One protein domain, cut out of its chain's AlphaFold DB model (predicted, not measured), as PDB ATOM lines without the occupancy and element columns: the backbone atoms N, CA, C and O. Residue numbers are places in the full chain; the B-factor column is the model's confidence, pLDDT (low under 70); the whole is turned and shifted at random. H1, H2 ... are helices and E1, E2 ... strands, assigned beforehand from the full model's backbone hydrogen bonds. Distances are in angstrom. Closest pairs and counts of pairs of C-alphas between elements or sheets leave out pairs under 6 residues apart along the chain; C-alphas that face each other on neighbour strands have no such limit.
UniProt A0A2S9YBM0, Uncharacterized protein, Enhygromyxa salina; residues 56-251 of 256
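What this domain is: This is residues 56 to 251 of the 256 residues of an uncharacterized protein of Enhygromyxa salina (UniProt A0A2S9YBM0). Sheets are stacked here: the strongly twisted sheet E5 E6 E7 E8 is in the middle, the sheet E1 E2 E3 E4 crosses over one face of it, and the smaller sheet E12 E11 E13 is partly face to face with it on the other. The small hairpin E9 E10 lies near one end of the longest axis, the short helices H2 and H3 graze the smaller sheet, and residues 96 to 102 stick out. The 196 printed residues hold three named helices and 13 named strands, in the order E1 H1 E2 E3 E4 E5 E6 E7 E8 E9 E10 E11 E12 H2 H3 E13; these are mostly strand, the sheets are antiparallel, and only 88 residues are in named elements. The whole is compact, with a radius of gyration of the C-alphas of 17.0 A and spans of 54 by 40 by 33 A.

How they stand to each other: Begin with E5 (124 to 131), E6 (134 to 141), E7 (151 to 158) and E8 (161 to 166), a meander, each strand the antiparallel neighbour of the one before; look for N 125 and O 140, 2.8 A, N 137 and O 155, 2.8 A, and N 154 and O 165, 3.0 A. Face to face with it, strands at 52 degrees, find E1 (56 to 59), E2 (77 to 81), E3 (87 to 91) and E4 (107 to 111), with N 59 and O 77 at 2.8 A, N 78 and O 90 at 2.8 A, and N 89 and O 109 at 2.9 A; E2 E3 E4 is a second meander. The closest C-alphas of E4 and E8 are those of Gly 111 and Leu 162, 4.5 A. Also face to face with the first sheet, strands at 12 degrees, find E12 (194 to 201), E11 (184 to 191) and E13 (248 to 250), with N 187 and O 198 at 2.8 A and N 190 and O 249 at 2.8 A. E12, H2 (204 to 208), H3 (213 to 217) and E13 form a split strand-helix-strand unit, two strands running the same way with E11 between them, and its crossover is right-handed. E9 (173 to 175) and E10 (178 to 180) are a hairpin, N 173 and O 180 at 2.7 A. H1 (63 to 66) is on no sheet. In H3 the O i to N i+4 pair is within hydrogen-bond range; H2 has 0 of 1, with 1 of 2 O i to N i+3 pairs, and H1 is too short for an i+4 pair.

Where its parts are: Find C-alpha 124 at (188.621, 154.186, 202.825), where E5 begins its 22.6 A; E6 measures 23.0 A, E7 22.4 A, E12 21.3 A and E11 19.6 A, bending by 53 degrees at residue 188. E13 ends at C-alpha 250, (171.673, 160.677, 188.246).

The domain as a whole: The C-alphas of Gly 100 and Asp 176 are the two farthest apart, 55.2 A. The printed part has no cut; the links E3 to E4, E4 to E5 and H3 to E13 are long. Mean pLDDT of the printed part is 81.3, and 46 residues are under 70, among them 59 to 76, 95 to 103 and 235 to 242.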
ATOM      1  N   VAL A  56     180.988 147.759 210.196       68.56
ATOM      2  CA  VAL A  56     182.185 148.574 209.955       68.56
ATOM      3  C   VAL A  56     181.807 149.968 209.464       68.56
ATOM      4  O   VAL A  56     182.533 150.925 209.711       68.56
ATOM      5  N   ALA A  57     180.647 150.098 208.816       71.31
ATOM      6  CA  ALA A  57     180.053 151.382 208.483       71.31
ATOM      7  C   ALA A  57     178.525 151.280 208.471       71.31
ATOM      8  O   ALA A  57     177.948 150.350 207.898       71.31
ATOM      9  N   LEU A  58     177.877 152.270 209.081       71.62
ATOM     10  CA  LEU A  58     176.478 152.571 208.808       71.62
ATOM     11  C   LEU A  58     176.475 153.518 207.619       71.62
ATOM     12  O   LEU A  58     177.031 154.613 207.690       71.62
ATOM     13  N   LEU A  59     175.914 153.061 206.507       66.31
ATOM     14  CA  LEU A  59     175.834 153.852 205.293       66.31
ATOM     15  C   LEU A  59     174.661 154.804 205.427       66.31
ATOM     16  O   LEU A  59     173.548 154.546 204.966       66.31
ATOM     17  N   GLU A  60     174.931 155.897 206.120       63.69
ATOM     18  CA  GLU A  60     174.103 157.078 206.035       63.69
ATOM     19  C   GLU A  60     174.566 157.922 204.844       63.69
ATOM     20  O   GLU A  60     175.770 158.024 204.577       63.69
ATOM     21  N   PRO A  61     173.636 158.553 204.114       55.47
ATOM     22  CA  PRO A  61     174.011 159.589 203.169       55.47
ATOM     23  C   PRO A  61     174.718 160.703 203.950       55.47
ATOM     24  O   PRO A  61     174.145 161.241 204.905       55.47
ATOM     25  N   SER A  62     175.955 161.029 203.560       56.25
ATOM     26  CA  SER A  62     176.702 162.135 204.166       56.25
ATOM     27  C   SER A  62     175.907 163.435 204.032       56.25
ATOM     28  O   SER A  62     175.130 163.585 203.087       56.25
ATOM     29  N   ASP A  63     176.094 164.395 204.939       61.59
ATOM     30  CA  ASP A  63     175.356 165.667 204.875       61.59
ATOM     31  C   ASP A  63     175.544 166.373 203.520       61.59
ATOM     32  O   ASP A  63     174.586 166.882 202.947       61.59
ATOM     33  N   ALA A  64     176.748 166.293 202.941       58.97
ATOM     34  CA  ALA A  64     177.046 166.820 201.610       58.97
ATOM     35  C   ALA A  64     176.270 166.116 200.481       58.97
ATOM     36  O   ALA A  64     176.002 166.723 199.445       58.97
ATOM     37  N   LEU A  65     175.907 164.843 200.664       59.47
ATOM     38  CA  LEU A  65     175.169 164.044 199.687       59.47
ATOM     39  C   LEU A  65     173.664 164.042 199.915       59.47
ATOM     40  O   LEU A  65     172.927 163.809 198.960       59.47
ATOM     41  N   ARG A  66     173.183 164.347 201.126       63.75
ATOM     42  CA  ARG A  66     171.746 164.553 201.370       63.75
ATOM     43  C   ARG A  66     171.180 165.630 200.449       63.75
ATOM     44  O   ARG A  66     170.101 165.450 199.895       63.75
ATOM     45  N   ASP A  67     171.966 166.672 200.187       59.88
ATOM     46  CA  ASP A  67     171.618 167.741 199.245       59.88
ATOM     47  C   ASP A  67     171.794 167.339 197.763       59.88
ATOM     48  O   ASP A  67     171.274 168.003 196.856       59.88
ATOM     49  N   GLN A  68     172.527 166.253 197.496       61.31
ATOM     50  CA  GLN A  68     172.886 165.794 196.151       61.31
ATOM     51  C   GLN A  68     172.147 164.540 195.678       61.31
ATOM     52  O   GLN A  68     172.166 164.258 194.479       61.31
ATOM     53  N   ALA A  69     171.503 163.784 196.563       61.50
ATOM     54  CA  ALA A  69     170.688 162.643 196.181       61.50
ATOM     55  C   ALA A  69     169.442 163.123 195.420       61.50
ATOM     56  O   ALA A  69     168.776 164.082 195.812       61.50
ATOM     57  N   ALA A  70     169.132 162.476 194.295       56.31
ATOM     58  CA  ALA A  70     167.962 162.821 193.482       56.31
ATOM     59  C   ALA A  70     166.694 162.026 193.860       56.31
ATOM     60  O   ALA A  70     165.634 162.277 193.286       56.31
ATOM     61  N   GLY A  71     166.801 161.066 194.785       57.69
ATOM     62  CA  GLY A  71     165.732 160.147 195.190       57.69
ATOM     63  C   GLY A  71     165.457 160.139 196.696       57.69
ATOM     64  O   GLY A  71     166.104 160.846 197.469       57.69
ATOM     65  N   GLU A  72     164.475 159.333 197.110       56.06
ATOM     66  CA  GLU A  72     164.162 159.106 198.523       56.06
ATOM     67  C   GLU A  72     165.324 158.359 199.186       56.06
ATOM     68  O   GLU A  72     165.637 157.222 198.835       56.06
ATOM     69  N   LEU A  73     165.980 159.009 200.147       54.97
ATOM     70  CA  LEU A  73     167.019 158.395 200.963       54.97
ATOM     71  C   LEU A  73     166.355 157.426 201.941       54.97
ATOM     72  O   LEU A  73     165.944 157.799 203.039       54.97
ATOM     73  N   VAL A  74     166.199 156.175 201.519       53.69
ATOM     74  CA  VAL A  74     165.704 155.114 202.395       53.69
ATOM     75  C   VAL A  74     166.798 154.778 203.407       53.69
ATOM     76  O   VAL A  74     167.969 154.678 203.042       53.69
ATOM     77  N   CYS A  75     166.415 154.604 204.674       55.28
ATOM     78  CA  CYS A  75     167.309 154.136 205.728       55.28
ATOM     79  C   CYS A  75     168.233 153.005 205.258       55.28
ATOM     80  O   CYS A  75     167.774 151.963 204.793       55.28
ATOM     81  N   GLY A  76     169.527 153.260 205.459       66.19
ATOM     82  CA  GLY A  76     170.434 152.422 206.217       66.19
ATOM     83  C   GLY A  76     170.847 151.123 205.549       66.19
ATOM     84  O   GLY A  76     170.225 150.086 205.719       66.19
ATOM     85  N   LEU A  77     171.968 151.148 204.850       78.75
ATOM     86  CA  LEU A  77     172.712 149.919 204.613       78.75
ATOM     87  C   LEU A  77     173.729 149.778 205.745       78.75
ATOM     88  O   LEU A  77     174.318 150.768 206.178       78.75
ATOM     89  N   ALA A  78     173.951 148.566 206.230       86.38
ATOM     90  CA  ALA A  78     175.123 148.261 207.035       86.38
ATOM     91  C   ALA A  78     176.146 147.571 206.142       86.38
ATOM     92  O   ALA A  78     175.819 146.605 205.450       86.38
ATOM     93  N   LEU A  79     177.381 148.060 206.176       86.06
ATOM     94  CA  LEU A  79     178.524 147.289 205.720       86.06
ATOM     95  C   LEU A  79     179.106 146.560 206.917       86.06
ATOM     96  O   LEU A  79     179.426 147.172 207.937       86.06
ATOM     97  N   GLU A  80     179.264 145.256 206.772       88.94
ATOM     98  CA  GLU A  80     180.014 144.417 207.698       88.94
ATOM     99  C   GLU A  80     181.197 143.805 206.956       88.94
ATOM    100  O   GLU A  80     181.153 143.609 205.739       88.94
ATOM    101  N   ARG A  81     182.254 143.476 207.693       86.62
ATOM    102  CA  ARG A  81     183.354 142.678 207.162       86.62
ATOM    103  C   ARG A  81     183.161 141.230 207.592       86.62
ATOM    104  O   ARG A  81     182.982 140.959 208.778       86.62
ATOM    105  N   ALA A  82     183.165 140.325 206.625       88.25
ATOM    106  CA  ALA A  82     183.165 138.891 206.864       88.25
ATOM    107  C   ALA A  82     184.566 138.406 207.280       88.25
ATOM    108  O   ALA A  82     185.571 139.079 207.038       88.25
ATOM    109  N   ASP A  83     184.635 137.218 207.885       85.19
ATOM    110  CA  ASP A  83     185.888 136.628 208.386       85.19
ATOM    111  C   ASP A  83     186.916 136.350 207.274       85.19
ATOM    112  O   ASP A  83     188.119 136.284 207.529       85.19
ATOM    113  N   ASP A  84     186.455 136.195 206.033       87.38
ATOM    114  CA  ASP A  84     187.283 136.009 204.838       87.38
ATOM    115  C   ASP A  84     187.732 137.334 204.192       87.38
ATOM    116  O   ASP A  84     188.373 137.331 203.140       87.38
ATOM    117  N   GLY A  85     187.420 138.470 204.825       85.69
ATOM    118  CA  GLY A  85     187.779 139.810 204.368       85.69
ATOM    119  C   GLY A  85     186.810 140.417 203.352       85.69
ATOM    120  O   GLY A  85     187.034 141.552 202.926       85.69
ATOM    121  N   GLN A  86     185.737 139.718 202.973       92.38
ATOM    122  CA  GLN A  86     184.716 140.267 202.081       92.38
ATOM    123  C   GLN A  86     183.829 141.304 202.786       92.38
ATOM    124  O   GLN A  86     183.637 141.280 204.003       92.38
ATOM    125  N   LEU A  87     183.259 142.217 202.003       92.12
ATOM    126  CA  LEU A  87     182.238 143.164 202.431       92.12
ATOM    127  C   LEU A  87     180.851 142.553 202.272       92.12
ATOM    128  O   LEU A  87     180.475 142.108 201.186       92.12
ATOM    129  N   VAL A  88     180.081 142.588 203.353       93.31
ATOM    130  CA  VAL A  88     178.675 142.195 203.404       93.31
ATOM    131  C   VAL A  88     177.828 143.459 203.418       93.31
ATOM    132  O   VAL A  88     177.959 144.273 204.330       93.31
ATOM    133  N   VAL A  89     176.930 143.610 202.447       92.31
ATOM    134  CA  VAL A  89     175.901 144.660 202.476       92.31
ATOM    135  C   VAL A  89     174.643 144.084 203.108       92.31
ATOM    136  O   VAL A  89     174.122 143.067 202.641       92.31
ATOM    137  N   ARG A  90     174.133 144.739 204.148       90.62
ATOM    138  CA  ARG A  90     172.881 144.380 204.822       90.62
ATOM    139  C   ARG A  90     171.910 145.542 204.852       90.62
ATOM    140  O   ARG A  90     172.309 146.700 204.839       90.62
ATOM    141  N   GLU A  91     170.632 145.214 204.936       85.38
ATOM    142  CA  GLU A  91     169.569 146.184 205.184       85.38
ATOM    143  C   GLU A  91     169.517 146.547 206.675       85.38
ATOM    144  O   GLU A  91     169.448 145.661 207.521       85.38
ATOM    145  N   LEU A  92     169.537 147.832 207.021       80.19
ATOM    146  CA  LEU A  92     169.182 148.298 208.357       80.19
ATOM    147  C   LEU A  92     167.667 148.419 208.428       80.19
ATOM    148  O   LEU A  92     167.031 149.111 207.633       80.19
ATOM    149  N   LEU A  93     167.099 147.746 209.420       72.56
ATOM    150  CA  LEU A  93     165.680 147.826 209.712       72.56
ATOM    151  C   LEU A  93     165.354 149.205 210.298       72.56
ATOM    152  O   LEU A  93     166.134 149.768 211.078       72.56
ATOM    153  N   ARG A  94     164.196 149.762 209.933       71.56
ATOM    154  CA  ARG A  94     163.701 150.974 210.594       71.56
ATOM    155  C   ARG A  94     163.332 150.665 212.039       71.56
ATOM    156  O   ARG A  94     162.943 149.544 212.369       71.56
ATOM    157  N   GLU A  95     163.414 151.672 212.901       66.81
ATOM    158  CA  GLU A  95     162.927 151.545 214.272       66.81
ATOM    159  C   GLU A  95     161.439 151.126 214.265       66.81
ATOM    160  O   GLU A  95     160.601 151.770 213.634       66.81
ATOM    161  N   GLY A  96     161.126 149.992 214.904       66.25
ATOM    162  CA  GLY A  96     159.791 149.373 214.910       66.25
ATOM    163  C   GLY A  96     159.537 148.321 213.815       66.25
ATOM    164  O   GLY A  96     158.652 147.481 213.976       66.25
ATOM    165  N   GLU A  97     160.337 148.267 212.745       64.12
ATOM    166  CA  GLU A  97     160.294 147.197 211.731       64.12
ATOM    167  C   GLU A  97     161.144 145.995 212.185       64.12
ATOM    168  O   GLU A  97     162.090 145.586 211.524       64.12
ATOM    169  N   GLY A  98     160.858 145.424 213.356       56.66
ATOM    170  CA  GLY A  98     161.719 144.362 213.889       56.66
ATOM    171  C   GLY A  98     161.488 143.975 215.340       56.66
ATOM    172  O   GLY A  98     162.421 143.501 215.973       56.66
ATOM    173  N   GLU A  99     160.278 144.158 215.880       51.97
ATOM    174  CA  GLU A  99     159.919 143.806 217.268       51.97
ATOM    175  C   GLU A  99     159.853 142.278 217.525       51.97
ATOM    176  O   GLU A  99     158.912 141.754 218.120       51.97
ATOM    177  N   GLY A 100     160.862 141.538 217.068       57.72
ATOM    178  CA  GLY A 100     161.200 140.193 217.518       57.72
ATOM    179  C   GLY A 100     162.704 140.147 217.776       57.72
ATOM    180  O   GLY A 100     163.474 140.396 216.853       57.72
ATOM    181  N   GLU A 101     163.103 139.843 219.013       53.25
ATOM    182  CA  GLU A 101     164.449 140.031 219.594       53.25
ATOM    183  C   GLU A 101     165.654 139.417 218.841       53.25
ATOM    184  O   GLU A 101     166.778 139.658 219.256       53.25
ATOM    185  N   ASP A 102     165.486 138.708 217.720       58.16
ATOM    186  CA  ASP A 102     166.574 137.962 217.060       58.16
ATOM    187  C   ASP A 102     166.556 138.000 215.518       58.16
ATOM    188  O   ASP A 102     167.174 137.155 214.858       58.16
ATOM    189  N   ARG A 103     165.841 138.937 214.880       65.94
ATOM    190  CA  ARG A 103     165.844 138.978 213.409       65.94
ATOM    191  C   ARG A 103     167.127 139.621 212.880       65.94
ATOM    192  O   ARG A 103     167.237 140.841 212.804       65.94
ATOM    193  N   GLU A 104     168.072 138.782 212.464       70.31
ATOM    194  CA  GLU A 104     169.279 139.237 211.777       70.31
ATOM    195  C   GLU A 104     168.904 139.950 210.459       70.31
ATOM    196  O   GLU A 104     168.102 139.417 209.677       70.31
ATOM    197  N   PRO A 105     169.451 141.149 210.192       78.44
ATOM    198  CA  PRO A 105     169.183 141.861 208.952       78.44
ATOM    199  C   PRO A 105     169.629 141.053 207.731       78.44
ATOM    200  O   PRO A 105     170.703 140.441 207.722       78.44
ATOM    201  N   ALA A 106     168.796 141.049 206.688       84.12
ATOM    202  CA  ALA A 106     169.037 140.249 205.495       84.12
ATOM    203  C   ALA A 106     170.322 140.695 204.783       84.12
ATOM    204  O   ALA A 106     170.551 141.889 204.565       84.12
ATOM    205  N   ARG A 107     171.152 139.718 204.397       91.38
ATOM    206  CA  ARG A 107     172.281 139.952 203.496       91.38
ATOM    207  C   ARG A 107     171.740 140.263 202.107       91.38
ATOM    208  O   ARG A 107     171.042 139.439 201.525       91.38
ATOM    209  N   LEU A 108     172.109 141.425 201.587       92.56
ATOM    210  CA  LEU A 108     171.773 141.861 200.236       92.56
ATOM    211  C   LEU A 108     172.851 141.422 199.244       92.56
ATOM    212  O   LEU A 108     172.529 140.977 198.150       92.56
ATOM    213  N   GLY A 109     174.125 141.516 199.630       93.81
ATOM    214  CA  GLY A 109     175.233 141.155 198.753       93.81
ATOM    215  C   GLY A 109     176.545 140.936 199.492       93.81
ATOM    216  O   GLY A 109     176.695 141.336 200.650       93.81
ATOM    217  N   LEU A 110     177.475 140.272 198.813       95.00
ATOM    218  CA  LEU A 110     178.800 139.915 199.311       95.00
ATOM    219  C   LEU A 110     179.842 140.089 198.203       95.00
ATOM    220  O   LEU A 110     179.606 139.676 197.067       95.00
ATOM    221  N   GLY A 111     180.997 140.663 198.522       94.81
ATOM    222  CA  GLY A 111     182.075 140.809 197.546       94.81
ATOM    223  C   GLY A 111     183.344 141.417 198.124       94.81
ATOM    224  O   GLY A 111     183.348 141.858 199.272       94.81
ATOM    225  N   PRO A 112     184.452 141.416 197.370       94.75
ATOM    226  CA  PRO A 112     185.703 141.995 197.839       94.75
ATOM    227  C   PRO A 112     185.596 143.521 197.966       94.75
ATOM    228  O   PRO A 112     184.930 144.180 197.168       94.75
ATOM    229  N   ALA A 113     186.295 144.089 198.949       92.81
ATOM    230  CA  ALA A 113     186.564 145.521 198.968       92.81
ATOM    231  C   ALA A 113     187.570 145.895 197.864       92.81
ATOM    232  O   ALA A 113     188.398 145.056 197.492       92.81
ATOM    233  N   PRO A 114     187.572 147.148 197.372       93.69
ATOM    234  CA  PRO A 114     188.656 147.632 196.525       93.69
ATOM    235  C   PRO A 114     190.010 147.493 197.232       93.69
ATOM    236  O   PRO A 114     190.157 147.929 198.372       93.69
ATOM    237  N   GLU A 115     191.021 146.944 196.550       92.62
ATOM    238  CA  GLU A 115     192.355 146.721 197.140       92.62
ATOM    239  C   GLU A 115     192.977 148.012 197.701       92.62
ATOM    240  O   GLU A 115     193.666 147.994 198.722       92.62
ATOM    241  N   ALA A 116     192.684 149.155 197.069       91.75
ATOM    242  CA  ALA A 116     193.152 150.474 197.488       91.75
ATOM    243  C   ALA A 116     192.642 150.911 198.876       91.75
ATOM    244  O   ALA A 116     193.204 151.837 199.458       91.75
ATOM    245  N   CYS A 117     191.611 150.256 199.418       91.38
ATOM    246  CA  CYS A 117     191.106 150.530 200.762       91.38
ATOM    247  C   CYS A 117     191.980 149.955 201.882       91.38
ATOM    248  O   CYS A 117     191.774 150.313 203.041       91.38
ATOM    249  N   GLY A 118     192.960 149.109 201.553       90.69
ATOM    250  CA  GLY A 118     193.729 148.366 202.546       90.69
ATOM    251  C   GLY A 118     192.982 147.127 203.037       90.69
ATOM    252  O   GLY A 118     191.786 146.951 202.794       90.69
ATOM    253  N   ALA A 119     193.710 146.237 203.710       86.50
ATOM    254  CA  ALA A 119     193.148 144.969 204.167       86.50
ATOM    255  C   ALA A 119     192.038 145.186 205.203       86.50
ATOM    256  O   ALA A 119     191.048 144.457 205.190       86.50
ATOM    257  N   GLU A 120     192.182 146.199 206.058       85.56
ATOM    258  CA  GLU A 120     191.279 146.521 207.163       85.56
ATOM    259  C   GLU A 120     190.347 147.701 206.831       85.56
ATOM    260  O   GLU A 120     189.689 148.227 207.727       85.56
ATOM    261  N   LEU A 121     190.263 148.103 205.553       88.00
ATOM    262  CA  LEU A 121     189.500 149.266 205.066       88.00
ATOM    263  C   LEU A 121     189.989 150.605 205.638       88.00
ATOM    264  O   LEU A 121     189.310 151.625 205.526       88.00
ATOM    265  N   GLU A 122     191.177 150.619 206.236       89.75
ATOM    266  CA  GLU A 122     191.726 151.742 206.987       89.75
ATOM    267  C   GLU A 122     192.001 152.982 206.120       89.75
ATOM    268  O   GLU A 122     192.132 154.094 206.643       89.75
ATOM    269  N   LEU A 123     192.072 152.801 204.797       90.62
ATOM    270  CA  LEU A 123     192.320 153.865 203.825       90.62
ATOM    271  C   LEU A 123     191.039 154.409 203.185       90.62
ATOM    272  O   LEU A 123     191.121 155.378 202.429       90.62
ATOM    273  N   CYS A 124     189.876 153.816 203.468       90.31
ATOM    274  CA  CYS A 124     188.621 154.186 202.825       90.31
ATOM    275  C   CYS A 124     187.590 154.774 203.784       90.31
ATOM    276  O   CYS A 124     187.406 154.317 204.908       90.31
ATOM    277  N   GLU A 125     186.849 155.755 203.279       88.31
ATOM    278  CA  GLU A 125     185.557 156.150 203.829       88.31
ATOM    279  C   GLU A 125     184.452 155.477 203.029       88.31
ATOM    280  O   GLU A 125     184.413 155.560 201.798       88.31
ATOM    281  N   LEU A 126     183.564 154.791 203.740       86.62
ATOM    282  CA  LEU A 126     182.484 154.020 203.147       86.62
ATOM    283  C   LEU A 126     181.156 154.712 203.409       86.62
ATOM    284  O   LEU A 126     180.862 155.119 204.531       86.62
ATOM    285  N   TRP A 127     180.343 154.803 202.370       84.31
ATOM    286  CA  TRP A 127     178.969 155.281 202.456       84.31
ATOM    287  C   TRP A 127     178.144 154.610 201.367       84.31
ATOM    288  O   TRP A 127     178.647 153.822 200.566       84.31
ATOM    289  N   GLY A 128     176.849 154.876 201.348       84.44
ATOM    290  CA  GLY A 128     175.954 154.245 200.401       84.44
ATOM    291  C   GLY A 128     174.562 154.825 200.466       84.44
ATOM    292  O   GLY A 128     174.225 155.615 201.346       84.44
ATOM    293  N   LEU A 129     173.771 154.425 199.489       84.38
ATOM    294  CA  LEU A 129     172.377 154.789 199.345       84.38
ATOM    295  C   LEU A 129     171.614 153.591 198.798       84.38
ATOM    296  O   LEU A 129     172.192 152.646 198.259       84.38
ATOM    297  N   ARG A 130     170.297 153.648 198.909       83.38
ATOM    298  CA  ARG A 130     169.404 152.698 198.262       83.38
ATOM    299  C   ARG A 130     168.468 153.466 197.348       83.38
ATOM    300  O   ARG A 130     167.851 154.429 197.785       83.38
ATOM    301  N   ASP A 131     168.364 153.017 196.105       82.00
ATOM    302  CA  ASP A 131     167.394 153.522 195.130       82.00
ATOM    303  C   ASP A 131     166.610 152.329 194.541       82.00
ATOM    304  O   ASP A 131     166.760 151.185 194.982       82.00
ATOM    305  N   VAL A 132     165.774 152.579 193.538       82.88
ATOM    306  CA  VAL A 132     164.995 151.591 192.778       82.88
ATOM    307  C   VAL A 132     165.866 150.521 192.118       82.88
ATOM    308  O   VAL A 132     165.399 149.403 191.931       82.88
ATOM    309  N   LEU A 133     167.130 150.839 191.817       85.19
ATOM    310  CA  LEU A 133     168.119 149.884 191.302       85.19
ATOM    311  C   LEU A 133     168.682 148.953 192.386       85.19
ATOM    312  O   LEU A 133     169.393 148.003 192.075       85.19
ATOM    313  N   GLY A 134     168.388 149.228 193.657       88.94
ATOM    314  CA  GLY A 134     168.958 148.538 194.802       88.94
ATOM    315  C   GLY A 134     170.058 149.339 195.508       88.94
ATOM    316  O   GLY A 134     170.137 150.566 195.375       88.94
ATOM    317  N   PRO A 135     170.866 148.660 196.343       89.69
ATOM    318  CA  PRO A 135     171.959 149.273 197.088       89.69
ATOM    319  C   PRO A 135     173.094 149.747 196.178       89.69
ATOM    320  O   PRO A 135     173.609 148.977 195.366       89.69
ATOM    321  N   VAL A 136     173.533 150.985 196.389       90.62
ATOM    322  CA  VAL A 136     174.754 151.541 195.805       90.62
ATOM    323  C   VAL A 136     175.692 151.916 196.942       90.62
ATOM    324  O   VAL A 136     175.338 152.685 197.835       90.62
ATOM    325  N   VAL A 137     176.887 151.344 196.918       92.12
ATOM    326  CA  VAL A 137     177.945 151.546 197.906       92.12
ATOM    327  C   VAL A 137     179.036 152.387 197.272       92.12
ATOM    328  O   VAL A 137     179.333 152.251 196.092       92.12
ATOM    329  N   PHE A 138     179.671 153.242 198.050       91.62
ATOM    330  CA  PHE A 138     180.794 154.039 197.600       91.62
ATOM    331  C   PHE A 138     181.954 153.849 198.562       91.62
ATOM    332  O   PHE A 138     181.777 153.896 199.781       91.62
ATOM    333  N   ALA A 139     183.143 153.655 198.000       92.94
ATOM    334  CA  ALA A 139     184.383 153.607 198.757       92.94
ATOM    335  C   ALA A 139     185.293 154.744 198.299       92.94
ATOM    336  O   ALA A 139     185.748 154.762 197.154       92.94
ATOM    337  N   GLN A 140     185.523 155.710 199.183       91.69
ATOM    338  CA  GLN A 140     186.390 156.852 198.924       91.69
ATOM    339  C   GLN A 140     187.764 156.595 199.526       91.69
ATOM    340  O   GLN A 140     187.897 156.524 200.746       91.69
ATOM    341  N   VAL A 141     188.793 156.485 198.694       91.00
ATOM    342  CA  VAL A 141     190.172 156.354 199.168       91.00
ATOM    343  C   VAL A 141     190.659 157.720 199.636       91.00
ATOM    344  O   VAL A 141     190.723 158.675 198.850       91.00
ATOM    345  N   ARG A 142     191.023 157.806 200.917       86.56
ATOM    346  CA  ARG A 142     191.520 159.029 201.548       86.56
ATOM    347  C   ARG A 142     192.834 159.477 200.914       86.56
ATOM    348  O   ARG A 142     193.754 158.681 200.715       86.56
ATOM    349  N   GLY A 143     192.943 160.771 200.634       80.44
ATOM    350  CA  GLY A 143     194.219 161.389 200.302       80.44
ATOM    351  C   GLY A 143     195.046 161.622 201.564       80.44
ATOM    352  O   GLY A 143     194.543 162.145 202.550       80.44
ATOM    353  N   HIS A 144     196.340 161.290 201.540       74.81
ATOM    354  CA  HIS A 144     197.246 161.652 202.641       74.81
ATOM    355  C   HIS A 144     197.466 163.170 202.765       74.81
ATOM    356  O   HIS A 144     197.903 163.642 203.809       74.81
ATOM    357  N   GLU A 145     197.194 163.916 201.693       69.94
ATOM    358  CA  GLU A 145     197.536 165.334 201.546       69.94
ATOM    359  C   GLU A 145     196.295 166.234 201.403       69.94
ATOM    360  O   GLU A 145     196.440 167.451 201.354       69.94
ATOM    361  N   SER A 146     195.083 165.667 201.316       68.62
ATOM    362  CA  SER A 146     193.861 166.405 200.973       68.62
ATOM    363  C   SER A 146     192.622 165.852 201.663       68.62
ATOM    364  O   SER A 146     192.504 164.644 201.852       68.62
ATOM    365  N   GLU A 147     191.657 166.736 201.920       75.31
ATOM    366  CA  GLU A 147     190.266 166.359 202.211       75.31
ATOM    367  C   GLU A 147     189.568 165.743 200.981       75.31
ATOM    368  O   GLU A 147     188.534 165.098 201.114       75.31
ATOM    369  N   ILE A 148     190.140 165.912 199.782       80.25
ATOM    370  CA  ILE A 148     189.596 165.396 198.523       80.25
ATOM    371  C   ILE A 148     190.075 163.951 198.295       80.25
ATOM    372  O   ILE A 148     191.283 163.684 198.362       80.25
ATOM    373  N   PRO A 149     189.177 163.007 197.956       85.75
ATOM    374  CA  PRO A 149     189.559 161.620 197.730       85.75
ATOM    375  C   PRO A 149     190.415 161.454 196.467       85.75
ATOM    376  O   PRO A 149     190.176 162.076 195.418       85.75
ATOM    377  N   VAL A 150     191.406 160.561 196.561       87.62
ATOM    378  CA  VAL A 150     192.327 160.231 195.455       87.62
ATOM    379  C   VAL A 150     191.735 159.208 194.486       87.62
ATOM    380  O   VAL A 150     192.093 159.214 193.308       87.62
ATOM    381  N   GLN A 151     190.806 158.376 194.965       91.25
ATOM    382  CA  GLN A 151     189.992 157.449 194.179       91.25
ATOM    383  C   GLN A 151     188.602 157.337 194.809       91.25
ATOM    384  O   GLN A 151     188.483 157.301 196.030       91.25
ATOM    385  N   VAL A 152     187.561 157.235 193.988       92.56
ATOM    386  CA  VAL A 152     186.236 156.792 194.432       92.56
ATOM    387  C   VAL A 152     185.870 155.542 193.643       92.56
ATOM    388  O   VAL A 152     186.086 155.471 192.427       92.56
ATOM    389  N   TYR A 153     185.340 154.548 194.338       95.19
ATOM    390  CA  TYR A 153     184.750 153.359 193.742       95.19
ATOM    391  C   TYR A 153     183.240 153.419 193.914       95.19
ATOM    392  O   TYR A 153     182.759 153.809 194.978       95.19
ATOM    393  N   VAL A 154     182.511 153.006 192.882       95.38
ATOM    394  CA  VAL A 154     181.065 152.779 192.943       95.38
ATOM    395  C   VAL A 154     180.848 151.282 192.949       95.38
ATOM    396  O   VAL A 154     181.305 150.587 192.044       95.38
ATOM    397  N   GLY A 155     180.167 150.795 193.974       95.19
ATOM    398  CA  GLY A 155     179.756 149.416 194.102       95.19
ATOM    399  C   GLY A 155     178.248 149.253 194.035       95.19
ATOM    400  O   GLY A 155     177.488 150.117 194.466       95.19
ATOM    401  N   TRP A 156     177.821 148.134 193.476       95.00
ATOM    402  CA  TRP A 156     176.420 147.749 193.356       95.00
ATOM    403  C   TRP A 156     176.300 146.239 193.496       95.00
ATOM    404  O   TRP A 156     177.298 145.510 193.467       95.00
ATOM    405  N   ILE A 157     175.068 145.778 193.678       93.88
ATOM    406  CA  ILE A 157     174.768 144.361 193.838       93.88
ATOM    407  C   ILE A 157     174.143 143.836 192.549       93.88
ATOM    408  O   ILE A 157     173.117 144.350 192.111       93.88
ATOM    409  N   ASP A 158     174.747 142.797 191.977       91.50
ATOM    410  CA  ASP A 158     174.169 141.999 190.895       91.50
ATOM    411  C   ASP A 158     173.903 140.572 191.400       91.50
ATOM    412  O   ASP A 158     174.817 139.834 191.786       91.50
ATOM    413  N   GLY A 159     172.625 140.199 191.491       91.44
ATOM    414  CA  GLY A 159     172.200 138.999 192.216       91.44
ATOM    415  C   GLY A 159     172.551 139.083 193.707       91.44
ATOM    416  O   GLY A 159     171.953 139.863 194.439       91.44
ATOM    417  N   GLU A 160     173.522 138.282 194.157       92.19
ATOM    418  CA  GLU A 160     174.069 138.328 195.531       92.19
ATOM    419  C   GLU A 160     175.514 138.858 195.580       92.19
ATOM    420  O   GLU A 160     176.165 138.818 196.630       92.19
ATOM    421  N   ARG A 161     176.058 139.323 194.450       94.69
ATOM    422  CA  ARG A 161     177.462 139.730 194.336       94.69
ATOM    423  C   ARG A 161     177.579 141.237 194.452       94.69
ATOM    424  O   ARG A 161     177.045 141.959 193.618       94.69
ATOM    425  N   LEU A 162     178.312 141.700 195.459       95.19
ATOM    426  CA  LEU A 162     178.789 143.077 195.507       95.19
ATOM    427  C   LEU A 162     180.006 143.189 194.585       95.19
ATOM    428  O   LEU A 162     180.978 142.449 194.739       95.19
ATOM    429  N   THR A 163     179.963 144.124 193.648       95.56
ATOM    430  CA  THR A 163     181.104 144.452 192.792       95.56
ATOM    431  C   THR A 163     181.423 145.933 192.896       95.56
ATOM    432  O   THR A 163     180.579 146.699 193.354       95.56
ATOM    433  N   PHE A 164     182.621 146.334 192.475       95.56
ATOM    434  CA  PHE A 164     183.061 147.726 192.458       95.56
ATOM    435  C   PHE A 164     183.685 148.080 191.111       95.56
ATOM    436  O   PHE A 164     184.452 147.300 190.550       95.56
ATOM    437  N   ALA A 165     183.410 149.294 190.644       94.31
ATOM    438  CA  ALA A 165     184.085 149.918 189.516       94.31
ATOM    439  C   ALA A 165     184.830 151.177 189.964       94.31
ATOM    440  O   ALA A 165     184.358 151.938 190.816       94.31
ATOM    441  N   GLU A 166     185.992 151.413 189.360       93.69
ATOM    442  CA  GLU A 166     186.683 152.693 189.468       93.69
ATOM    443  C   GLU A 166     185.850 153.778 188.785       93.69
ATOM    444  O   GLU A 166     185.434 153.645 187.636       93.69
ATOM    445  N   THR A 167     185.628 154.892 189.479       92.94
ATOM    446  CA  THR A 167     184.923 156.034 188.879       92.94
ATOM    447  C   THR A 167     185.826 156.861 187.968       92.94
ATOM    448  O   THR A 167     185.359 157.712 187.226       92.94
ATOM    449  N   TRP A 168     187.132 156.635 187.956       88.12
ATOM    450  CA  TRP A 168     188.020 157.209 186.951       88.12
ATOM    451  C   TRP A 168     189.259 156.351 186.818       88.12
ATOM    452  O   TRP A 168     189.716 155.761 187.789       88.12
ATOM    453  N   HIS A 169     189.831 156.360 185.619       74.25
ATOM    454  CA  HIS A 169     191.079 155.678 185.327       74.25
ATOM    455  C   HIS A 169     192.126 156.705 184.910       74.25
ATOM    456  O   HIS A 169     191.894 157.528 184.020       74.25
ATOM    457  N   GLY A 170     193.290 156.668 185.555       65.88
ATOM    458  CA  GLY A 170     194.401 157.555 185.231       65.88
ATOM    459  C   GLY A 170     195.166 158.039 186.452       65.88
ATOM    460  O   GLY A 170     194.922 157.627 187.583       65.88
ATOM    461  N   ARG A 171     196.142 158.918 186.210       61.31
ATOM    462  CA  ARG A 171     196.913 159.533 187.293       61.31
ATOM    463  C   ARG A 171     196.068 160.618 187.964       61.31
ATOM    464  O   ARG A 171     195.467 161.411 187.237       61.31
ATOM    465  N   PRO A 172     196.054 160.693 189.305       65.44
ATOM    466  CA  PRO A 172     195.446 161.817 190.000       65.44
ATOM    467  C   PRO A 172     196.071 163.126 189.505       65.44
ATOM    468  O   PRO A 172     197.264 163.187 189.180       65.44
ATOM    469  N   SER A 173     195.249 164.164 189.429       66.12
ATOM    470  CA  SER A 173     195.714 165.522 189.177       66.12
ATOM    471  C   SER A 173     196.478 166.037 190.400       66.12
ATOM    472  O   SER A 173     196.368 165.510 191.506       66.12
ATOM    473  N   THR A 174     197.318 167.050 190.209       67.75
ATOM    474  CA  THR A 174     198.004 167.719 191.320       67.75
ATOM    475  C   THR A 174     197.640 169.190 191.283       67.75
ATOM    476  O   THR A 174     197.936 169.866 190.299       67.75
ATOM    477  N   VAL A 175     197.001 169.672 192.345       66.50
ATOM    478  CA  VAL A 175     196.651 171.084 192.531       66.50
ATOM    479  C   VAL A 175     197.422 171.567 193.748       66.50
ATOM    480  O   VAL A 175     197.294 170.981 194.814       66.50
ATOM    481  N   ASP A 176     198.272 172.578 193.573       74.56
ATOM    482  CA  ASP A 176     199.109 173.132 194.651       74.56
ATOM    483  C   ASP A 176     199.848 172.052 195.474       74.56
ATOM    484  O   ASP A 176     199.715 171.943 196.688       74.56
ATOM    485  N   HIS A 177     200.567 171.166 194.774       71.44
ATOM    486  CA  HIS A 177     201.286 170.011 195.343       71.44
ATOM    487  C   HIS A 177     200.425 168.940 196.028       71.44
ATOM    488  O   HIS A 177     200.970 167.936 196.474       71.44
ATOM    489  N   THR A 178     199.105 169.097 196.031       69.94
ATOM    490  CA  THR A 178     198.158 168.157 196.626       69.94
ATOM    491  C   THR A 178     197.598 167.234 195.552       69.94
ATOM    492  O   THR A 178     197.074 167.695 194.532       69.94
ATOM    493  N   ARG A 179     197.705 165.915 195.752       69.19
ATOM    494  CA  ARG A 179     197.064 164.948 194.850       69.19
ATOM    495  C   ARG A 179     195.553 164.974 195.034       69.19
ATOM    496  O   ARG A 179     195.053 164.688 196.115       69.19
ATOM    497  N   VAL A 180     194.846 165.241 193.946       73.12
ATOM    498  CA  VAL A 180     193.385 165.206 193.863       73.12
ATOM    499  C   VAL A 180     192.990 164.316 192.691       73.12
ATOM    500  O   VAL A 180     193.744 164.177 191.726       73.12
ATOM    501  N   GLY A 181     191.828 163.671 192.746       73.12
ATOM    502  CA  GLY A 181     191.340 162.964 191.562       73.12
ATOM    503  C   GLY A 181     191.088 163.919 190.377       73.12
ATOM    504  O   GLY A 181     191.167 165.141 190.519       73.12
ATOM    505  N   PRO A 182     190.848 163.383 189.173       85.88
ATOM    506  CA  PRO A 182     190.555 164.196 188.002       85.88
ATOM    507  C   PRO A 182     189.265 165.018 188.186       85.88
ATOM    508  O   PRO A 182     188.368 164.604 188.923       85.88
ATOM    509  N   PRO A 183     189.136 166.152 187.469       87.31
ATOM    510  CA  PRO A 183     187.954 167.019 187.525       87.31
ATOM    511  C   PRO A 183     186.656 166.328 187.075       87.31
ATOM    512  O   PRO A 183     185.564 166.763 187.436       87.31
ATOM    513  N   TRP A 184     186.777 165.247 186.302       90.19
ATOM    514  CA  TRP A 184     185.679 164.431 185.794       90.19
ATOM    515  C   TRP A 184     185.797 162.989 186.286       90.19
ATOM    516  O   TRP A 184     186.894 162.433 186.324       90.19
ATOM    517  N   ALA A 185     184.658 162.375 186.589       93.19
ATOM    518  CA  ALA A 185     184.530 160.990 187.036       93.19
ATOM    519  C   ALA A 185     183.306 160.325 186.400       93.19
ATOM    520  O   ALA A 185     182.489 160.997 185.791       93.19
ATOM    521  N   LEU A 186     183.159 159.016 186.539       94.12
ATOM    522  CA  LEU A 186     181.976 158.243 186.211       94.12
ATOM    523  C   LEU A 186     181.089 158.175 187.457       94.12
ATOM    524  O   LEU A 186     181.447 157.541 188.447       94.12
ATOM    525  N   GLY A 187     179.946 158.848 187.416       94.06
ATOM    526  CA  GLY A 187     178.914 158.775 188.445       94.06
ATOM    527  C   GLY A 187     177.853 157.731 188.087       94.06
ATOM    528  O   GLY A 187     177.681 157.437 186.903       94.06
ATOM    529  N   PRO A 188     177.134 157.171 189.071       94.50
ATOM    530  CA  PRO A 188     176.058 156.222 188.824       94.50
ATOM    531  C   PRO A 188     174.750 156.901 188.400       94.50
ATOM    532  O   PRO A 188     174.304 157.885 188.999       94.50
ATOM    533  N   PHE A 189     174.115 156.323 187.386       94.31
ATOM    534  CA  PHE A 189     172.841 156.744 186.816       94.31
ATOM    535  C   PHE A 189     171.893 155.555 186.693       94.31
ATOM    536  O   PHE A 189     172.308 154.436 186.392       94.31
ATOM    537  N   ASP A 190     170.609 155.837 186.868       92.56
ATOM    538  CA  ASP A 190     169.507 154.971 186.473       92.56
ATOM    539  C   ASP A 190     169.062 155.333 185.061       92.56
ATOM    540  O   ASP A 190     168.516 156.412 184.815       92.56
ATOM    541  N   CYS A 191     169.347 154.426 184.134       92.19
ATOM    542  CA  CYS A 191     169.022 154.553 182.727       92.19
ATOM    543  C   CYS A 191     168.039 153.442 182.359       92.19
ATOM    544  O   CYS A 191     168.440 152.351 181.953       92.19
ATOM    545  N   GLU A 192     166.748 153.746 182.506       90.44
ATOM    546  CA  GLU A 192     165.638 152.832 182.195       90.44
ATOM    547  C   GLU A 192     165.594 151.581 183.097       90.44
ATOM    548  O   GLU A 192     165.213 150.501 182.648       90.44
ATOM    549  N   GLY A 193     165.951 151.717 184.379       88.56
ATOM    550  CA  GLY A 193     165.961 150.610 185.340       88.56
ATOM    551  C   GLY A 193     167.257 149.798 185.340       88.56
ATOM    552  O   GLY A 193     167.324 148.758 185.991       88.56
ATOM    553  N   GLU A 194     168.288 150.271 184.641       89.31
ATOM    554  CA  GLU A 194     169.614 149.662 184.611       89.31
ATOM    555  C   GLU A 194     170.678 150.657 185.079       89.31
ATOM    556  O   GLU A 194     170.622 151.851 184.766       89.31
ATOM    557  N   LEU A 195     171.677 150.155 185.811       91.12
ATOM    558  CA  LEU A 195     172.809 150.965 186.243       91.12
ATOM    559  C   LEU A 195     173.715 151.286 185.048       91.12
ATOM    560  O   LEU A 195     174.261 150.397 184.387       91.12
ATOM    561  N   ALA A 196     173.941 152.573 184.822       93.56
ATOM    562  CA  ALA A 196     175.000 153.063 183.956       93.56
ATOM    563  C   ALA A 196     175.957 153.943 184.754       93.56
ATOM    564  O   ALA A 196     175.550 154.635 185.686       93.56
ATOM    565  N   LEU A 197     177.227 153.950 184.361       94.50
ATOM    566  CA  LEU A 197     178.190 154.918 184.863       94.50
ATOM    567  C   LEU A 197     178.472 155.940 183.761       94.50
ATOM    568  O   LEU A 197     178.932 155.572 182.678       94.50
ATOM    569  N   LEU A 198     178.169 157.215 184.011       93.94
ATOM    570  CA  LEU A 198     178.288 158.303 183.033       93.94
ATOM    571  C   LEU A 198     179.149 159.450 183.582       93.94
ATOM    572  O   LEU A 198     179.233 159.611 184.799       93.94
ATOM    573  N   PRO A 199     179.782 160.271 182.723       93.12
ATOM    574  CA  PRO A 199     180.649 161.346 183.176       93.12
ATOM    575  C   PRO A 199     179.899 162.389 184.009       93.12
ATOM    576  O   PRO A 199     178.888 162.936 183.574       93.12
ATOM    577  N   VAL A 200     180.449 162.711 185.175       92.31
ATOM    578  CA  VAL A 200     180.017 163.773 186.082       92.31
ATOM    579  C   VAL A 200     181.201 164.674 186.413       92.31
ATOM    580  O   VAL A 200     182.328 164.206 186.605       92.31
ATOM    581  N   ALA A 201     180.941 165.976 186.477       89.62
ATOM    582  CA  ALA A 201     181.898 166.946 186.985       89.62
ATOM    583  C   ALA A 201     181.998 166.790 188.510       89.62
ATOM    584  O   ALA A 201     180.988 166.869 189.208       89.62
ATOM    585  N   ARG A 202     183.208 166.558 189.022       87.38
ATOM    586  CA  ARG A 202     183.488 166.538 190.468       87.38
ATOM    587  C   ARG A 202     183.738 167.934 191.012       87.38
ATOM    588  O   ARG A 202     183.299 168.269 192.105       87.38
ATOM    589  N   LEU A 203     184.446 168.745 190.230       82.44
ATOM    590  CA  LEU A 203     184.784 170.113 190.595       82.44
ATOM    591  C   LEU A 203     183.821 171.094 189.911       82.44
ATOM    592  O   LEU A 203     183.492 170.883 188.739       82.44
ATOM    593  N   PRO A 204     183.381 172.174 190.584       80.50
ATOM    594  CA  PRO A 204     182.473 173.158 189.992       80.50
ATOM    595  C   PRO A 204     182.960 173.721 188.648       80.50
ATOM    596  O   PRO A 204     182.176 173.868 187.711       80.50
ATOM    597  N   GLU A 205     184.258 173.996 188.525       81.75
ATOM    598  CA  GLU A 205     184.893 174.514 187.311       81.75
ATOM    599  C   GLU A 205     184.930 173.502 186.157       81.75
ATOM    600  O   GLU A 205     184.922 173.896 184.990       81.75
ATOM    601  N   ALA A 206     184.896 172.201 186.463       84.50
ATOM    602  CA  ALA A 206     184.996 171.142 185.465       84.50
ATOM    603  C   ALA A 206     183.804 171.126 184.504       84.50
ATOM    604  O   ALA A 206     183.957 170.709 183.360       84.50
ATOM    605  N   GLY A 207     182.637 171.625 184.933       83.38
ATOM    606  CA  GLY A 207     181.430 171.691 184.104       83.38
ATOM    607  C   GLY A 207     181.559 172.586 182.862       83.38
ATOM    608  O   GLY A 207     180.734 172.482 181.957       83.38
ATOM    609  N   ALA A 208     182.581 173.448 182.799       85.56
ATOM    610  CA  ALA A 208     182.902 174.246 181.614       85.56
ATOM    611  C   ALA A 208     183.849 173.530 180.629       85.56
ATOM    612  O   ALA A 208     184.039 173.994 179.503       85.56
ATOM    613  N   GLU A 209     184.450 172.415 181.044       85.25
ATOM    614  CA  GLU A 209     185.386 171.621 180.253       85.25
ATOM    615  C   GLU A 209     184.708 170.362 179.694       85.25
ATOM    616  O   GLU A 209     183.569 170.044 180.017       85.25
ATOM    617  N   SER A 210     185.391 169.638 178.808       87.00
ATOM    618  CA  SER A 210     184.910 168.338 178.326       87.00
ATOM    619  C   SER A 210     185.608 167.197 179.074       87.00
ATOM    620  O   SER A 210     186.817 167.292 179.298       87.00
ATOM    621  N   PRO A 211     184.901 166.100 179.406       87.56
ATOM    622  CA  PRO A 211     185.542 164.919 179.966       87.56
ATOM    623  C   PRO A 211     186.586 164.339 179.004       87.56
ATOM    624  O   PRO A 211     186.492 164.489 177.782       87.56
ATOM    625  N   SER A 212     187.586 163.644 179.553       86.75
ATOM    626  CA  SER A 212     188.636 163.042 178.730       86.75
ATOM    627  C   SER A 212     188.067 161.955 177.800       86.75
ATOM    628  O   SER A 212     187.120 161.256 178.175       86.75
ATOM    629  N   PRO A 213     188.653 161.740 176.604       86.38
ATOM    630  CA  PRO A 213     188.215 160.676 175.701       86.38
ATOM    631  C   PRO A 213     188.229 159.283 176.340       86.38
ATOM    632  O   PRO A 213     187.343 158.485 176.065       86.38
ATOM    633  N   THR A 214     189.197 159.004 177.220       85.44
ATOM    634  CA  THR A 214     189.280 157.734 177.958       85.44
ATOM    635  C   THR A 214     188.097 157.551 178.905       85.44
ATOM    636  O   THR A 214     187.510 156.477 178.938       85.44
ATOM    637  N   LEU A 215     187.703 158.599 179.636       87.75
ATOM    638  CA  LEU A 215     186.539 158.531 180.522       87.75
ATOM    639  C   LEU A 215     185.245 158.337 179.720       87.75
ATOM    640  O   LEU A 215     184.395 157.536 180.095       87.75
ATOM    641  N   LEU A 216     185.119 159.036 178.587       88.69
ATOM    642  CA  LEU A 216     183.980 158.896 177.678       88.69
ATOM    643  C   LEU A 216     183.858 157.489 177.087       88.69
ATOM    644  O   LEU A 216     182.748 157.048 176.808       88.69
ATOM    645  N   ALA A 217     184.974 156.795 176.879       86.62
ATOM    646  CA  ALA A 217     184.965 155.450 176.319       86.62
ATOM    647  C   ALA A 217     184.482 154.391 177.331       86.62
ATOM    648  O   ALA A 217     183.867 153.398 176.953       86.62
ATOM    649  N   LEU A 218     184.670 154.661 178.625       89.25
ATOM    650  CA  LEU A 218     184.204 153.825 179.736       89.25
ATOM    651  C   LEU A 218     182.780 154.163 180.208       89.25
ATOM    652  O   LEU A 218     182.225 153.477 181.070       89.25
ATOM    653  N   ALA A 219     182.184 155.216 179.650       91.12
ATOM    654  CA  ALA A 219     180.838 155.646 179.980       91.12
ATOM    655  C   ALA A 219     179.776 154.759 179.318       91.12
ATOM    656  O   ALA A 219     179.769 154.573 178.099       91.12
ATOM    657  N   GLY A 220     178.832 154.265 180.110       92.56
ATOM    658  CA  GLY A 220     177.716 153.456 179.629       92.56
ATOM    659  C   GLY A 220     177.250 152.440 180.660       92.56
ATOM    660  O   GLY A 220     177.455 152.614 181.859       92.56
ATOM    661  N   ARG A 221     176.603 151.375 180.186       91.50
ATOM    662  CA  ARG A 221     176.148 150.263 181.029       91.50
ATOM    663  C   ARG A 221     177.321 149.383 181.440       91.50
ATOM    664  O   ARG A 221     178.128 148.997 180.593       91.50
ATOM    665  N   TRP A 222     177.371 149.056 182.724       89.75
ATOM    666  CA  TRP A 222     178.346 148.132 183.292       89.75
ATOM    667  C   TRP A 222     177.664 146.800 183.596       89.75
ATOM    668  O   TRP A 222     176.515 146.767 184.027       89.75
ATOM    669  N   THR A 223     178.370 145.701 183.351       88.06
ATOM    670  CA  THR A 223     177.888 144.338 183.624       88.06
ATOM    671  C   THR A 223     178.804 143.650 184.621       88.06
ATOM    672  O   THR A 223     179.943 144.073 184.794       88.06
ATOM    673  N   VAL A 224     178.345 142.571 185.246       89.38
ATOM    674  CA  VAL A 224     179.182 141.736 186.112       89.38
ATOM    675  C   VAL A 224     179.455 140.417 185.401       89.38
ATOM    676  O   VAL A 224     178.538 139.796 184.866       89.38
ATOM    677  N   ASP A 225     180.721 140.010 185.329       88.69
ATOM    678  CA  ASP A 225     181.086 138.729 184.720       88.69
ATOM    679  C   ASP A 225     180.864 137.536 185.671       88.69
ATOM    680  O   ASP A 225     180.499 137.679 186.839       88.69
ATOM    681  N   GLU A 226     181.110 136.318 185.177       87.62
ATOM    682  CA  GLU A 226     180.963 135.085 185.966       87.62
ATOM    683  C   GLU A 226     181.874 135.047 187.211       87.62
ATOM    684  O   GLU A 226     181.566 134.364 188.197       87.62
ATOM    685  N   ALA A 227     182.981 135.799 187.192       86.69
ATOM    686  CA  ALA A 227     183.895 135.938 188.319       86.69
ATOM    687  C   ALA A 227     183.407 136.968 189.356       86.69
ATOM    688  O   ALA A 227     183.923 136.987 190.474       86.69
ATOM    689  N   GLY A 228     182.373 137.758 189.054       85.62
ATOM    690  CA  GLY A 228     181.878 138.822 189.928       85.62
ATOM    691  C   GLY A 228     182.579 140.166 189.719       85.62
ATOM    692  O   GLY A 228     182.459 141.053 190.567       85.62
ATOM    693  N   VAL A 229     183.328 140.323 188.626       89.12
ATOM    694  CA  VAL A 229     184.083 141.542 188.330       89.12
ATOM    695  C   VAL A 229     183.250 142.467 187.449       89.12
ATOM    696  O   VAL A 229     182.637 142.039 186.470       89.12
ATOM    697  N   ALA A 230     183.235 143.748 187.809       90.00
ATOM    698  CA  ALA A 230     182.619 144.807 187.033       90.00
ATOM    699  C   ALA A 230     183.328 144.983 185.679       90.00
ATOM    700  O   ALA A 230     184.534 145.218 185.615       90.00
ATOM    701  N   GLN A 231     182.562 144.910 184.596       88.69
ATOM    702  CA  GLN A 231     183.022 145.055 183.220       88.69
ATOM    703  C   GLN A 231     182.387 146.294 182.592       88.69
ATOM    704  O   GLN A 231     181.160 146.412 182.517       88.69
ATOM    705  N   GLY A 232     183.239 147.211 182.134       83.81
ATOM    706  CA  GLY A 232     182.813 148.420 181.441       83.81
ATOM    707  C   GLY A 232     182.398 148.172 179.985       83.81
ATOM    708  O   GLY A 232     182.574 147.070 179.452       83.81
ATOM    709  N   PRO A 233     181.887 149.209 179.298       80.38
ATOM    710  CA  PRO A 233     181.328 149.075 177.958       80.38
ATOM    711  C   PRO A 233     182.300 148.548 176.898       80.38
ATOM    712  O   PRO A 233     181.907 147.819 175.993       80.38
ATOM    713  N   GLU A 234     183.585 148.880 177.018       71.25
ATOM    714  CA  GLU A 234     184.616 148.452 176.065       71.25
ATOM    715  C   GLU A 234     184.973 146.963 176.177       71.25
ATOM    716  O   GLU A 234     185.422 146.360 175.202       71.25
ATOM    717  N   ALA A 235     184.785 146.366 177.358       57.91
ATOM    718  CA  ALA A 235     185.145 144.975 177.638       57.91
ATOM    719  C   ALA A 235     184.015 143.990 177.295       57.91
ATOM    720  O   ALA A 235     184.252 142.791 177.134       57.91
ATOM    721  N   SER A 236     182.782 144.485 177.151       54.09
ATOM    722  CA  SER A 236     181.627 143.660 176.813       54.09
ATOM    723  C   SER A 236     181.602 143.361 175.309       54.09
ATOM    724  O   SER A 236     181.231 144.198 174.484       54.09
ATOM    725  N   SER A 237     181.948 142.128 174.932       47.84
ATOM    726  CA  SER A 237     181.839 141.624 173.548       47.84
ATOM    727  C   SER A 237     180.403 141.640 172.998       47.84
ATOM    728  O   SER A 237     180.192 141.497 171.794       47.84
ATOM    729  N   THR A 238     179.422 141.853 173.876       49.00
ATOM    730  CA  THR A 238     177.990 141.991 173.592       49.00
ATOM    731  C   THR A 238     177.557 143.392 173.154       49.00
ATOM    732  O   THR A 238     176.385 143.572 172.831       49.00
ATOM    733  N   GLY A 239     178.469 144.371 173.076       46.72
ATOM    734  CA  GLY A 239     178.141 145.712 172.587       46.72
ATOM    735  C   GLY A 239     177.173 146.433 173.518       46.72
ATOM    736  O   GLY A 239     176.086 146.827 173.096       46.72
ATOM    737  N   THR A 240     177.552 146.590 174.787       54.06
ATOM    738  CA  THR A 240     176.813 147.430 175.735       54.06
ATOM    739  C   THR A 240     176.578 148.796 175.098       54.06
ATOM    740  O   THR A 240     177.500 149.515 174.710       54.06
ATOM    741  N   ALA A 241     175.298 149.097 174.887       59.34
ATOM    742  CA  ALA A 241     174.881 150.228 174.083       59.34
ATOM    743  C   ALA A 241     175.356 151.536 174.721       59.34
ATOM    744  O   ALA A 241     175.217 151.729 175.932       59.34
ATOM    745  N   LYS A 242     175.850 152.459 173.884       69.69
ATOM    746  CA  LYS A 242     175.943 153.868 174.269       69.69
ATOM    747  C   LYS A 242     174.589 154.290 174.824       69.69
ATOM    748  O   LYS A 242     173.569 154.105 174.163       69.69
ATOM    749  N   VAL A 243     174.603 154.825 176.032       83.25
ATOM    750  CA  VAL A 243     173.401 155.318 176.691       83.25
ATOM    751  C   VAL A 243     173.237 156.789 176.340       83.25
ATOM    752  O   VAL A 243     174.230 157.516 176.304       83.25
ATOM    753  N   ASP A 244     172.011 157.220 176.048       84.38
ATOM    754  CA  ASP A 244     171.694 158.642 175.931       84.38
ATOM    755  C   ASP A 244     171.630 159.243 177.344       84.38
ATOM    756  O   ASP A 244     170.720 158.903 178.098       84.38
ATOM    757  N   PRO A 245     172.556 160.135 177.743       84.38
ATOM    758  CA  PRO A 245     172.531 160.711 179.086       84.38
ATOM    759  C   PRO A 245     171.232 161.466 179.394       84.38
ATOM    760  O   PRO A 245     170.884 161.620 180.561       84.38
ATOM    761  N   ALA A 246     170.501 161.927 178.370       86.94
ATOM    762  CA  ALA A 246     169.232 162.626 178.549       86.94
ATOM    763  C   ALA A 246     168.085 161.710 179.014       86.94
ATOM    764  O   ALA A 246     167.103 162.216 179.558       86.94
ATOM    765  N   SER A 247     168.194 160.387 178.828       87.88
ATOM    766  CA  SER A 247     167.215 159.415 179.337       87.88
ATOM    767  C   SER A 247     167.548 158.898 180.740       87.88
ATOM    768  O   SER A 247     166.802 158.090 181.292       87.88
ATOM    769  N   CYS A 248     168.645 159.373 181.332       93.12
ATOM    770  CA  CYS A 248     169.164 158.874 182.593       93.12
ATOM    771  C   CYS A 248     168.894 159.822 183.762       93.12
ATOM    772  O   CYS A 248     169.022 161.044 183.659       93.12
ATOM    773  N   ARG A 249     168.611 159.242 184.928       93.12
ATOM    774  CA  ARG A 249     168.522 159.945 186.210       93.12
ATOM    775  C   ARG A 249     169.803 159.713 187.004       93.12
ATOM    776  O   ARG A 249     170.130 158.575 187.323       93.12
ATOM    777  N   ALA A 250     170.516 160.781 187.356       90.94
ATOM    778  CA  ALA A 250     171.673 160.677 188.246       90.94
ATOM    779  C   ALA A 250     171.236 160.178 189.632       90.94
ATOM    780  O   ALA A 250     170.292 160.727 190.203       90.94
ATOM    781  N   LEU A 251     171.927 159.177 190.186       89.00
ATOM    782  CA  LEU A 251     171.675 158.726 191.563       89.00
ATOM    783  C   LEU A 251     172.309 159.686 192.578       89.00
ATOM    784  O   LEU A 251     171.733 159.975 193.626       89.00
TER     785      LEU A 251